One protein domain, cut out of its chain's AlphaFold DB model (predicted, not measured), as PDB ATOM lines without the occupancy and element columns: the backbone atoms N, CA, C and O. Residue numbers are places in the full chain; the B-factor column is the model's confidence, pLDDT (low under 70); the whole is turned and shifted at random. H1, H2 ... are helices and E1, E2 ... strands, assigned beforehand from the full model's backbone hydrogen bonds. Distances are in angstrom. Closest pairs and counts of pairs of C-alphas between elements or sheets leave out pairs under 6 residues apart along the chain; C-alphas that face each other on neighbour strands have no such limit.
ATOM      1  N   SER A  37      16.337  51.189 -37.874       80.75
ATOM      2  CA  SER A  37      15.130  51.988 -37.990       80.75
ATOM      3  C   SER A  37      14.208  51.802 -36.787       80.75
ATOM      4  O   SER A  37      14.225  50.796 -36.075       80.75
ATOM      5  N   TRP A  38      13.301  52.760 -36.598       77.44
ATOM      6  CA  TRP A  38      12.191  52.608 -35.656       77.44
ATOM      7  C   TRP A  38      11.265  51.443 -36.007       77.44
ATOM      8  O   TRP A  38      10.547  50.953 -35.136       77.44
ATOM      9  N   LYS A  39      11.260  50.988 -37.264       81.94
ATOM     10  CA  LYS A  39      10.513  49.797 -37.663       81.94
ATOM     11  C   LYS A  39      11.107  48.550 -37.004       81.94
ATOM     12  O   LYS A  39      10.348  47.788 -36.418       81.94
ATOM     13  N   ASP A  40      12.432  48.413 -36.993       78.12
ATOM     14  CA  ASP A  40      13.117  47.275 -36.362       78.12
ATOM     15  C   ASP A  40      12.827  47.227 -34.856       78.12
ATOM     16  O   ASP A  40      12.482  46.184 -34.302       78.12
ATOM     17  N   ILE A  41      12.847  48.392 -34.197       76.06
ATOM     18  CA  ILE A  41      12.460  48.519 -32.784       76.06
ATOM     19  C   ILE A  41      10.984  48.131 -32.584       76.06
ATOM     20  O   ILE A  41      10.645  47.461 -31.610       76.06
ATOM     21  N   ASN A  42      10.093  48.507 -33.506       80.38
ATOM     22  CA  ASN A  42       8.676  48.144 -33.434       80.38
ATOM     23  C   ASN A  42       8.427  46.635 -33.578       80.38
ATOM     24  O   ASN A  42       7.536  46.103 -32.910       80.38
ATOM     25  N   GLU A  43       9.195  45.954 -34.426       81.50
ATOM     26  CA  GLU A  43       9.105  44.503 -34.616       81.50
ATOM     27  C   GLU A  43       9.557  43.735 -33.369       81.50
ATOM     28  O   GLU A  43       8.937  42.729 -33.018       81.50
ATOM     29  N   ILE A  44      10.542  44.256 -32.627       80.31
ATOM     30  CA  ILE A  44      10.975  43.676 -31.348       80.31
ATOM     31  C   ILE A  44       9.799  43.540 -30.367       80.31
ATOM     32  O   ILE A  44       9.630  42.484 -29.759       80.31
ATOM     33  N   TYR A  45       8.931  44.553 -30.247       77.00
ATOM     34  CA  TYR A  45       7.770  44.482 -29.345       77.00
ATOM     35  C   TYR A  45       6.763  43.394 -29.722       77.00
ATOM     36  O   TYR A  45       6.023  42.940 -28.856       77.00
ATOM     37  N   GLN A  46       6.673  43.026 -31.004       75.62
ATOM     38  CA  GLN A  46       5.729  41.998 -31.455       75.62
ATOM     39  C   GLN A  46       6.199  40.590 -31.087       75.62
ATOM     40  O   GLN A  46       5.375  39.694 -30.936       75.62
ATOM     41  N   ARG A  47       7.517  40.402 -30.957       80.00
ATOM     42  CA  ARG A  47       8.141  39.104 -30.666       80.00
ATOM     43  C   ARG A  47       8.475  38.920 -29.187       80.00
ATOM     44  O   ARG A  47       8.613  37.788 -28.735       80.00
ATOM     45  N   ALA A  48       8.626  40.010 -28.438       84.94
ATOM     46  CA  ALA A  48       8.979  39.956 -27.028       84.94
ATOM     47  C   ALA A  48       7.812  39.457 -26.157       84.94
ATOM     48  O   ALA A  48       6.686  39.934 -26.279       84.94
ATOM     49  N   ASP A  49       8.111  38.547 -25.225       88.94
ATOM     50  CA  ASP A  49       7.192  38.148 -24.155       88.94
ATOM     51  C   ASP A  49       7.038  39.305 -23.141       88.94
ATOM     52  O   ASP A  49       8.018  39.668 -22.473       88.94
ATOM     53  N   PRO A  50       5.831  39.887 -22.985       89.69
ATOM     54  CA  PRO A  50       5.596  41.000 -22.067       89.69
ATOM     55  C   PRO A  50       5.864  40.675 -20.602       89.69
ATOM     56  O   PRO A  50       6.174  41.576 -19.820       89.69
ATOM     57  N   THR A  51       5.797  39.404 -20.222       89.06
ATOM     58  CA  THR A  51       5.990  38.952 -18.841       89.06
ATOM     59  C   THR A  51       7.454  38.655 -18.527       89.06
ATOM     60  O   THR A  51       7.878  38.774 -17.377       89.06
ATOM     61  N   ALA A  52       8.271  38.365 -19.544       88.69
ATOM     62  CA  ALA A  52       9.654  37.964 -19.344       88.69
ATOM     63  C   ALA A  52      10.514  39.097 -18.745       88.69
ATOM     64  O   ALA A  52      10.423  40.252 -19.182       88.69
ATOM     65  N   PRO A  53      11.426  38.797 -17.799       86.62
ATOM     66  CA  PRO A  53      12.310  39.800 -17.188       86.62
ATOM     67  C   PRO A  53      13.355  40.352 -18.170       86.62
ATOM     68  O   PRO A  53      13.963  41.399 -17.940       86.62
ATOM     69  N   LEU A  54      13.565  39.648 -19.283       87.69
ATOM     70  CA  LEU A  54      14.539  39.996 -20.312       87.69
ATOM     71  C   LEU A  54      14.179  41.285 -21.051       87.69
ATOM     72  O   LEU A  54      15.085  41.917 -21.585       87.69
ATOM     73  N   PHE A  55      12.900  41.678 -21.046       90.31
ATOM     74  CA  PHE A  55      12.407  42.938 -21.592       90.31
ATOM     75  C   PHE A  55      11.985  43.876 -20.455       90.31
ATOM     76  O   PHE A  55      10.957  43.657 -19.798       90.31
ATOM     77  N   HIS A  56      12.760  44.934 -20.220       93.06
ATOM     78  CA  HIS A  56      12.450  45.905 -19.174       93.06
ATOM     79  C   HIS A  56      12.944  47.318 -19.479       93.06
ATOM     80  O   HIS A  56      13.893  47.528 -20.232       93.06
ATOM     81  N   LEU A  57      12.292  48.298 -18.855       94.06
ATOM     82  CA  LEU A  57      12.719  49.690 -18.894       94.06
ATOM     83  C   LEU A  57      13.593  49.999 -17.680       94.06
ATOM     84  O   LEU A  57      13.327  49.536 -16.570       94.06
ATOM     85  N   ARG A  58      14.628  50.816 -17.879       95.25
ATOM     86  CA  ARG A  58      15.417  51.398 -16.789       95.25
ATOM     87  C   ARG A  58      15.379  52.908 -16.835       95.25
ATOM     88  O   ARG A  58      15.631  53.499 -17.877       95.25
ATOM     89  N   LYS A  59      15.155  53.542 -15.688       95.50
ATOM     90  CA  LYS A  59      15.185  54.998 -15.538       95.50
ATOM     91  C   LYS A  59      15.957  55.350 -14.274       95.50
ATOM     92  O   LYS A  59      15.661  54.836 -13.203       95.50
ATOM     93  N   LYS A  60      16.978  56.209 -14.404       93.12
ATOM     94  CA  LYS A  60      17.844  56.642 -13.284       93.12
ATOM     95  C   LYS A  60      18.407  55.469 -12.453       93.12
ATOM     96  O   LYS A  60      18.441  55.521 -11.231       93.12
ATOM     97  N   GLY A  61      18.826  54.395 -13.124       89.88
ATOM     98  CA  GLY A  61      19.420  53.209 -12.491       89.88
ATOM     99  C   GLY A  61      18.421  52.167 -11.970       89.88
ATOM    100  O   GLY A  61      18.807  51.009 -11.818       89.88
ATOM    101  N   ALA A  62      17.149  52.526 -11.787       94.31
ATOM    102  CA  ALA A  62      16.098  51.616 -11.338       94.31
ATOM    103  C   ALA A  62      15.372  50.949 -12.514       94.31
ATOM    104  O   ALA A  62      15.308  51.509 -13.612       94.31
ATOM    105  N   ILE A  63      14.827  49.755 -12.274       95.44
ATOM    106  CA  ILE A  63      13.901  49.086 -13.194       95.44
ATOM    107  C   ILE A  63      12.522  49.720 -13.006       95.44
ATOM    108  O   ILE A  63      12.077  49.879 -11.872       95.44
ATOM    109  N   VAL A  64      11.872  50.094 -14.106       96.31
ATOM    110  CA  VAL A  64      10.474  50.539 -14.073       96.31
ATOM    111  C   VAL A  64       9.590  49.305 -13.836       96.31
ATOM    112  O   VAL A  64       9.784  48.311 -14.544       96.31
ATOM    113  N   PRO A  65       8.663  49.332 -12.863       95.88
ATOM    114  CA  PRO A  65       7.702  48.255 -12.629       95.88
ATOM    115  C   PRO A  65       6.961  47.857 -13.910       95.88
ATOM    116  O   PRO A  65       6.539  48.719 -14.682       95.88
ATOM    117  N   LYS A  66       6.806  46.551 -14.157       94.69
ATOM    118  CA  LYS A  66       6.150  46.056 -15.381       94.69
ATOM    119  C   LYS A  66       4.688  46.467 -15.433       94.69
ATOM    120  O   LYS A  66       4.173  46.710 -16.514       94.69
ATOM    121  N   GLU A  67       4.057  46.583 -14.277       95.69
ATOM    122  CA  GLU A  67       2.658  46.950 -14.100       95.69
ATOM    123  C   GLU A  67       2.357  48.353 -14.650       95.69
ATOM    124  O   GLU A  67       1.214  48.644 -14.983       95.69
ATOM    125  N   GLU A  68       3.374  49.213 -14.799       96.62
ATOM    126  CA  GLU A  68       3.215  50.526 -15.435       96.62
ATOM    127  C   GLU A  68       3.001  50.412 -16.953       96.62
ATOM    128  O   GLU A  68       2.327  51.250 -17.544       96.62
ATOM    129  N   TYR A  69       3.560  49.389 -17.607       94.81
ATOM    130  CA  TYR A  69       3.618  49.311 -19.073       94.81
ATOM    131  C   TYR A  69       3.238  47.946 -19.667       94.81
ATOM    132  O   TYR A  69       3.385  47.729 -20.876       94.81
ATOM    133  N   VAL A  70       2.735  47.027 -18.848       95.94
ATOM    134  CA  VAL A  70       2.197  45.719 -19.228       95.94
ATOM    135  C   VAL A  70       0.828  45.578 -18.585       95.94
ATOM    136  O   VAL A  70       0.688  45.716 -17.375       95.94
ATOM    137  N   GLU A  71      -0.171  45.258 -19.396       95.88
ATOM    138  CA  GLU A  71      -1.521  44.962 -18.920       95.88
ATOM    139  C   GLU A  71      -1.876  43.501 -19.178       95.88
ATOM    140  O   GLU A  71      -1.386  42.890 -20.137       95.88
ATOM    141  N   SER A  72      -2.747  42.957 -18.328       96.06
ATOM    142  CA  SER A  72      -3.408  41.681 -18.564       96.06
ATOM    143  C   SER A  72      -4.813  41.888 -19.126       96.06
ATOM    144  O   SER A  72      -5.462  42.900 -18.871       96.06
ATOM    145  N   PHE A  73      -5.287  40.930 -19.913       94.94
ATOM    146  CA  PHE A  73      -6.638  40.934 -20.466       94.94
ATOM    147  C   PHE A  73      -7.160  39.503 -20.601       94.94
ATOM    148  O   PHE A  73      -6.374  38.569 -20.773       94.94
ATOM    149  N   ASP A  74      -8.479  39.336 -20.513       96.25
ATOM    150  CA  ASP A  74      -9.124  38.060 -20.819       96.25
ATOM    151  C   ASP A  74      -9.244  37.895 -22.336       96.25
ATOM    152  O   ASP A  74      -9.781  38.757 -23.033       96.25
ATOM    153  N   ASP A  75      -8.718  36.788 -22.841       94.19
ATOM    154  CA  ASP A  75      -8.885  36.347 -24.215       94.19
ATOM    155  C   ASP A  75      -9.541  34.967 -24.213       94.19
ATOM    156  O   ASP A  75      -8.867  33.941 -24.077       94.19
ATOM    157  N   LEU A  76     -10.870  34.953 -24.334       94.69
ATOM    158  CA  LEU A  76     -11.689  33.738 -24.378       94.69
ATOM    159  C   LEU A  76     -11.455  32.831 -23.152       94.69
ATOM    160  O   LEU A  76     -11.261  31.620 -23.290       94.69
ATOM    161  N   GLY A  77     -11.442  33.420 -21.951       94.75
ATOM    162  CA  GLY A  77     -11.209  32.702 -20.695       94.75
ATOM    163  C   GLY A  77      -9.737  32.401 -20.399       94.75
ATOM    164  O   GLY A  77      -9.439  31.620 -19.492       94.75
ATOM    165  N   LYS A  78      -8.801  32.972 -21.168       94.56
ATOM    166  CA  LYS A  78      -7.360  32.891 -20.903       94.56
ATOM    167  C   LYS A  78      -6.799  34.275 -20.613       94.56
ATOM    168  O   LYS A  78      -6.851  35.157 -21.464       94.56
ATOM    169  N   THR A  79      -6.152  34.431 -19.462       95.81
ATOM    170  CA  THR A  79      -5.385  35.643 -19.161       95.81
ATOM    171  C   THR A  79      -4.179  35.743 -20.086       95.81
ATOM    172  O   THR A  79      -3.283  34.894 -20.061       95.81
ATOM    173  N   ARG A  80      -4.132  36.805 -20.885       95.12
ATOM    174  CA  ARG A  80      -2.983  37.181 -21.708       95.12
ATOM    175  C   ARG A  80      -2.396  38.495 -21.239       95.12
ATOM    176  O   ARG A  80      -3.032  39.231 -20.495       95.12
ATOM    177  N   TYR A  81      -1.188  38.784 -21.705       94.75
ATOM    178  CA  TYR A  81      -0.454  39.998 -21.376       94.75
ATOM    179  C   TYR A  81      -0.028  40.707 -22.654       94.75
ATOM    180  O   TYR A  81       0.298  40.059 -23.650       94.75
ATOM    181  N   ARG A  82      -0.016  42.039 -22.631       93.38
ATOM    182  CA  ARG A  82       0.499  42.859 -23.734       93.38
ATOM    183  C   ARG A  82       1.181  44.115 -23.217       93.38
ATOM    184  O   ARG A  82       0.873  44.607 -22.137       93.38
ATOM    185  N   PHE A  83       2.090  44.650 -24.023       93.75
ATOM    186  CA  PHE A  83       2.699  45.947 -23.765       93.75
ATOM    187  C   PHE A  83       1.720  47.092 -24.032       93.75
ATOM    188  O   PHE A  83       1.124  47.170 -25.111       93.75
ATOM    189  N   ILE A  84       1.667  48.052 -23.114       94.19
ATOM    190  CA  ILE A  84       1.027  49.347 -23.328       94.19
ATOM    191  C   ILE A  84       2.037  50.244 -24.057       94.19
ATOM    192  O   ILE A  84       2.818  50.976 -23.448       94.19
ATOM    193  N   LYS A  85       2.078  50.146 -25.394       90.56
ATOM    194  CA  LYS A  85       3.116  50.793 -26.225       90.56
ATOM    195  C   LYS A  85       3.250  52.294 -25.962       90.56
ATOM    196  O   LYS A  85       4.368  52.796 -25.909       90.56
ATOM    197  N   SER A  86       2.134  53.002 -25.792       93.06
ATOM    198  CA  SER A  86       2.128  54.440 -25.495       93.06
ATOM    199  C   SER A  86       2.908  54.769 -24.222       93.06
ATOM    200  O   SER A  86       3.742  55.670 -24.253       93.06
ATOM    201  N   VAL A  87       2.707  53.998 -23.151       95.44
ATOM    202  CA  VAL A  87       3.388  54.200 -21.865       95.44
ATOM    203  C   VAL A  87       4.879  53.895 -21.984       95.44
ATOM    204  O   VAL A  87       5.710  54.670 -21.517       95.44
ATOM    205  N   ILE A  88       5.255  52.837 -22.712       92.50
ATOM    206  CA  ILE A  88       6.672  52.562 -23.000       92.50
ATOM    207  C   ILE A  88       7.326  53.741 -23.730       92.50
ATOM    208  O   ILE A  88       8.399  54.204 -23.332       92.50
ATOM    209  N   TYR A  89       6.683  54.245 -24.785       91.06
ATOM    210  CA  TYR A  89       7.194  55.385 -25.541       91.06
ATOM    211  C   TYR A  89       7.291  56.648 -24.687       91.06
ATOM    212  O   TYR A  89       8.249  57.407 -24.830       91.06
ATOM    213  N   GLU A  90       6.340  56.871 -23.787       95.25
ATOM    214  CA  GLU A  90       6.379  57.980 -22.840       95.25
ATOM    215  C   GLU A  90       7.548  57.850 -21.857       95.25
ATOM    216  O   GLU A  90       8.312  58.802 -21.685       95.25
ATOM    217  N   HIS A  91       7.769  56.669 -21.274       95.19
ATOM    218  CA  HIS A  91       8.941  56.424 -20.434       95.19
ATOM    219  C   HIS A  91      10.242  56.700 -21.189       95.19
ATOM    220  O   HIS A  91      11.116  57.384 -20.652       95.19
ATOM    221  N   MET A  92      10.359  56.211 -22.428       91.81
ATOM    222  CA  MET A  92      11.539  56.412 -23.271       91.81
ATOM    223  C   MET A  92      11.774  57.889 -23.600       91.81
ATOM    224  O   MET A  92      12.889  58.383 -23.434       91.81
ATOM    225  N   LYS A  93      10.724  58.631 -23.984       93.31
ATOM    226  CA  LYS A  93      10.797  60.091 -24.175       93.31
ATOM    227  C   LYS A  93      11.243  60.812 -22.903       93.31
ATOM    228  O   LYS A  93      11.988  61.782 -22.974       93.31
ATOM    229  N   ASN A  94      10.844  60.295 -21.744       95.50
ATOM    230  CA  ASN A  94      11.186  60.831 -20.431       95.50
ATOM    231  C   ASN A  94      12.491  60.248 -19.849       95.50
ATOM    232  O   ASN A  94      12.673  60.247 -18.625       95.50
ATOM    233  N   GLY A  95      13.394  59.751 -20.701       93.75
ATOM    234  CA  GLY A  95      14.753  59.353 -20.329       93.75
ATOM    235  C   GLY A  95      14.888  57.948 -19.745       93.75
ATOM    236  O   GLY A  95      15.887  57.663 -19.083       93.75
ATOM    237  N   ALA A  96      13.895  57.075 -19.937       95.44
ATOM    238  CA  ALA A  96      14.087  55.648 -19.713       95.44
ATOM    239  C   ALA A  96      14.816  55.006 -20.904       95.44
ATOM    240  O   ALA A  96      14.579  55.353 -22.058       95.44
ATOM    241  N   SER A  97      15.657  54.019 -20.622       93.00
ATOM    242  CA  SER A  97      16.251  53.144 -21.629       93.00
ATOM    243  C   SER A  97      15.474  51.839 -21.691       93.00
ATOM    244  O   SER A  97      15.138  51.268 -20.653       93.00
ATOM    245  N   LEU A  98      15.235  51.344 -22.903       90.62
ATOM    246  CA  LEU A  98      14.729  49.996 -23.117       90.62
ATOM    247  C   LEU A  98      15.887  48.999 -23.154       90.62
ATOM    248  O   LEU A  98      16.858  49.199 -23.883       90.62
ATOM    249  N   LEU A  99      15.771  47.924 -22.380       89.75
ATOM    250  CA  LEU A  99      16.692  46.799 -22.398       89.75
ATOM    251  C   LEU A  99      15.935  45.558 -22.853       89.75
ATOM    252  O   LEU A  99      14.915  45.197 -22.263       89.75
ATOM    253  N   TYR A 100      16.467  44.899 -23.880       88.06
ATOM    254  CA  TYR A 100      16.009  43.585 -24.295       88.06
ATOM    255  C   TYR A 100      17.202  42.652 -24.489       88.06
ATOM    256  O   TYR A 100      18.048  42.873 -25.355       88.06
ATOM    257  N   ASN A 101      17.289  41.638 -23.632       84.06
ATOM    258  CA  ASN A 101      18.374  40.662 -23.633       84.06
ATOM    259  C   ASN A 101      17.948  39.369 -24.333       84.06
ATOM    260  O   ASN A 101      16.768  39.030 -24.355       84.06
ATOM    261  N   HIS A 102      18.936  38.626 -24.841       78.19
ATOM    262  CA  HIS A 102      18.739  37.355 -25.551       78.19
ATOM    263  C   HIS A 102      17.833  37.498 -26.782       78.19
ATOM    264  O   HIS A 102      16.965  36.665 -27.031       78.19
ATOM    265  N   ILE A 103      18.040  38.571 -27.549       70.62
ATOM    266  CA  ILE A 103      17.384  38.740 -28.845       70.62
ATOM    267  C   ILE A 103      17.866  37.612 -29.758       70.62
ATOM    268  O   ILE A 103      19.050  37.551 -30.090       70.62
ATOM    269  N   ILE A 104      16.951  36.727 -30.144       64.38
ATOM    270  CA  ILE A 104      17.183  35.757 -31.212       64.38
ATOM    271  C   ILE A 104      16.827  36.472 -32.515       64.38
ATOM    272  O   ILE A 104      15.702  36.942 -32.689       64.38
ATOM    273  N   VAL A 105      17.825  36.641 -33.379       57.09
ATOM    274  CA  VAL A 105      17.653  37.177 -34.730       57.09
ATOM    275  C   VAL A 105      17.733  35.972 -35.658       57.09
ATOM    276  O   VAL A 105      18.817  35.408 -35.806       57.09
ATOM    277  N   ASP A 106      16.583  35.548 -36.179       50.81
ATOM    278  CA  ASP A 106      16.483  34.510 -37.214       50.81
ATOM    279  C   ASP A 106      16.955  35.042 -38.576       50.81
ATOM    280  O   ASP A 106      16.624  36.214 -38.895       50.81
TER     281      ASP A 106
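What this domain is: This is residues 37 to 106 of the 106 residues of the protein "JmjC domain-containing protein" of Neisseria meningitidis serogroup B (UniProt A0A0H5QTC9). Two strands, E2 and E3, make a long hairpin that reaches out as an arm from a small, loosely built body, and its tip, residues 74 to 79, sticks out free. In the body, H2 packs with residues 88 to 92 on a short two-stranded sheet, E1 and E4, while H1 comes near the root of the arm at Phe 83. The printed part has 70 residues, with two named helices and four named strands in the order H1, E1, E2, E3, H2, E4; both sheets are antiparallel and the class is mixed. The whole is compact, with a radius of gyration of the C-alphas of 12.6 A, and spans 38 by 30 by 19 A, the arm making much of the length.

Where its parts are: Find C-alpha 70 at (2.197, 45.719, -19.228); from there E2, residues 70 to 75, runs 15.3 A, and E3, residues 78 to 83, returns over 16.7 A. H2 is residues 85 to 93, 12.2 A. E1 is residues 55 to 59 and E4 residues 97 to 100, ending at C-alpha 100 (16.009, 43.585, -24.295). H1, residues 38 to 47, starts at C-alpha 38 (12.191, 52.608, -35.656) and runs 15.0 A.

How they stand to each other: In the hairpin E2 and E3, look at N 73 and O 80, 2.9 A apart. E1 and E4 are antiparallel at 159 degrees, with N 58 and O 97 at 2.9 A. The closest C-alphas of H2 and E1 are those of Ile 88 and Leu 57, 7.9 A apart; for H2 and E4 they are Met 92 and Leu 98, 7.2 A. C-alphas 45 and 83, the closest of H1 and E3, are 7.7 A apart. H1 and H2 are only just apart, at 8.4 A. Every O i to N i+4 pair in H2 is within hydrogen-bond range, and 4 of 6 in H1.

The domain as a whole: The C-alphas of Lys 60 and Leu 76, the two farthest apart, are 39.0 A from each other. The printed part has no cut, and no link is long. Mean pLDDT of the printed part is 88.8; look for values under 70 at residues 104 to 106, where the chain ends.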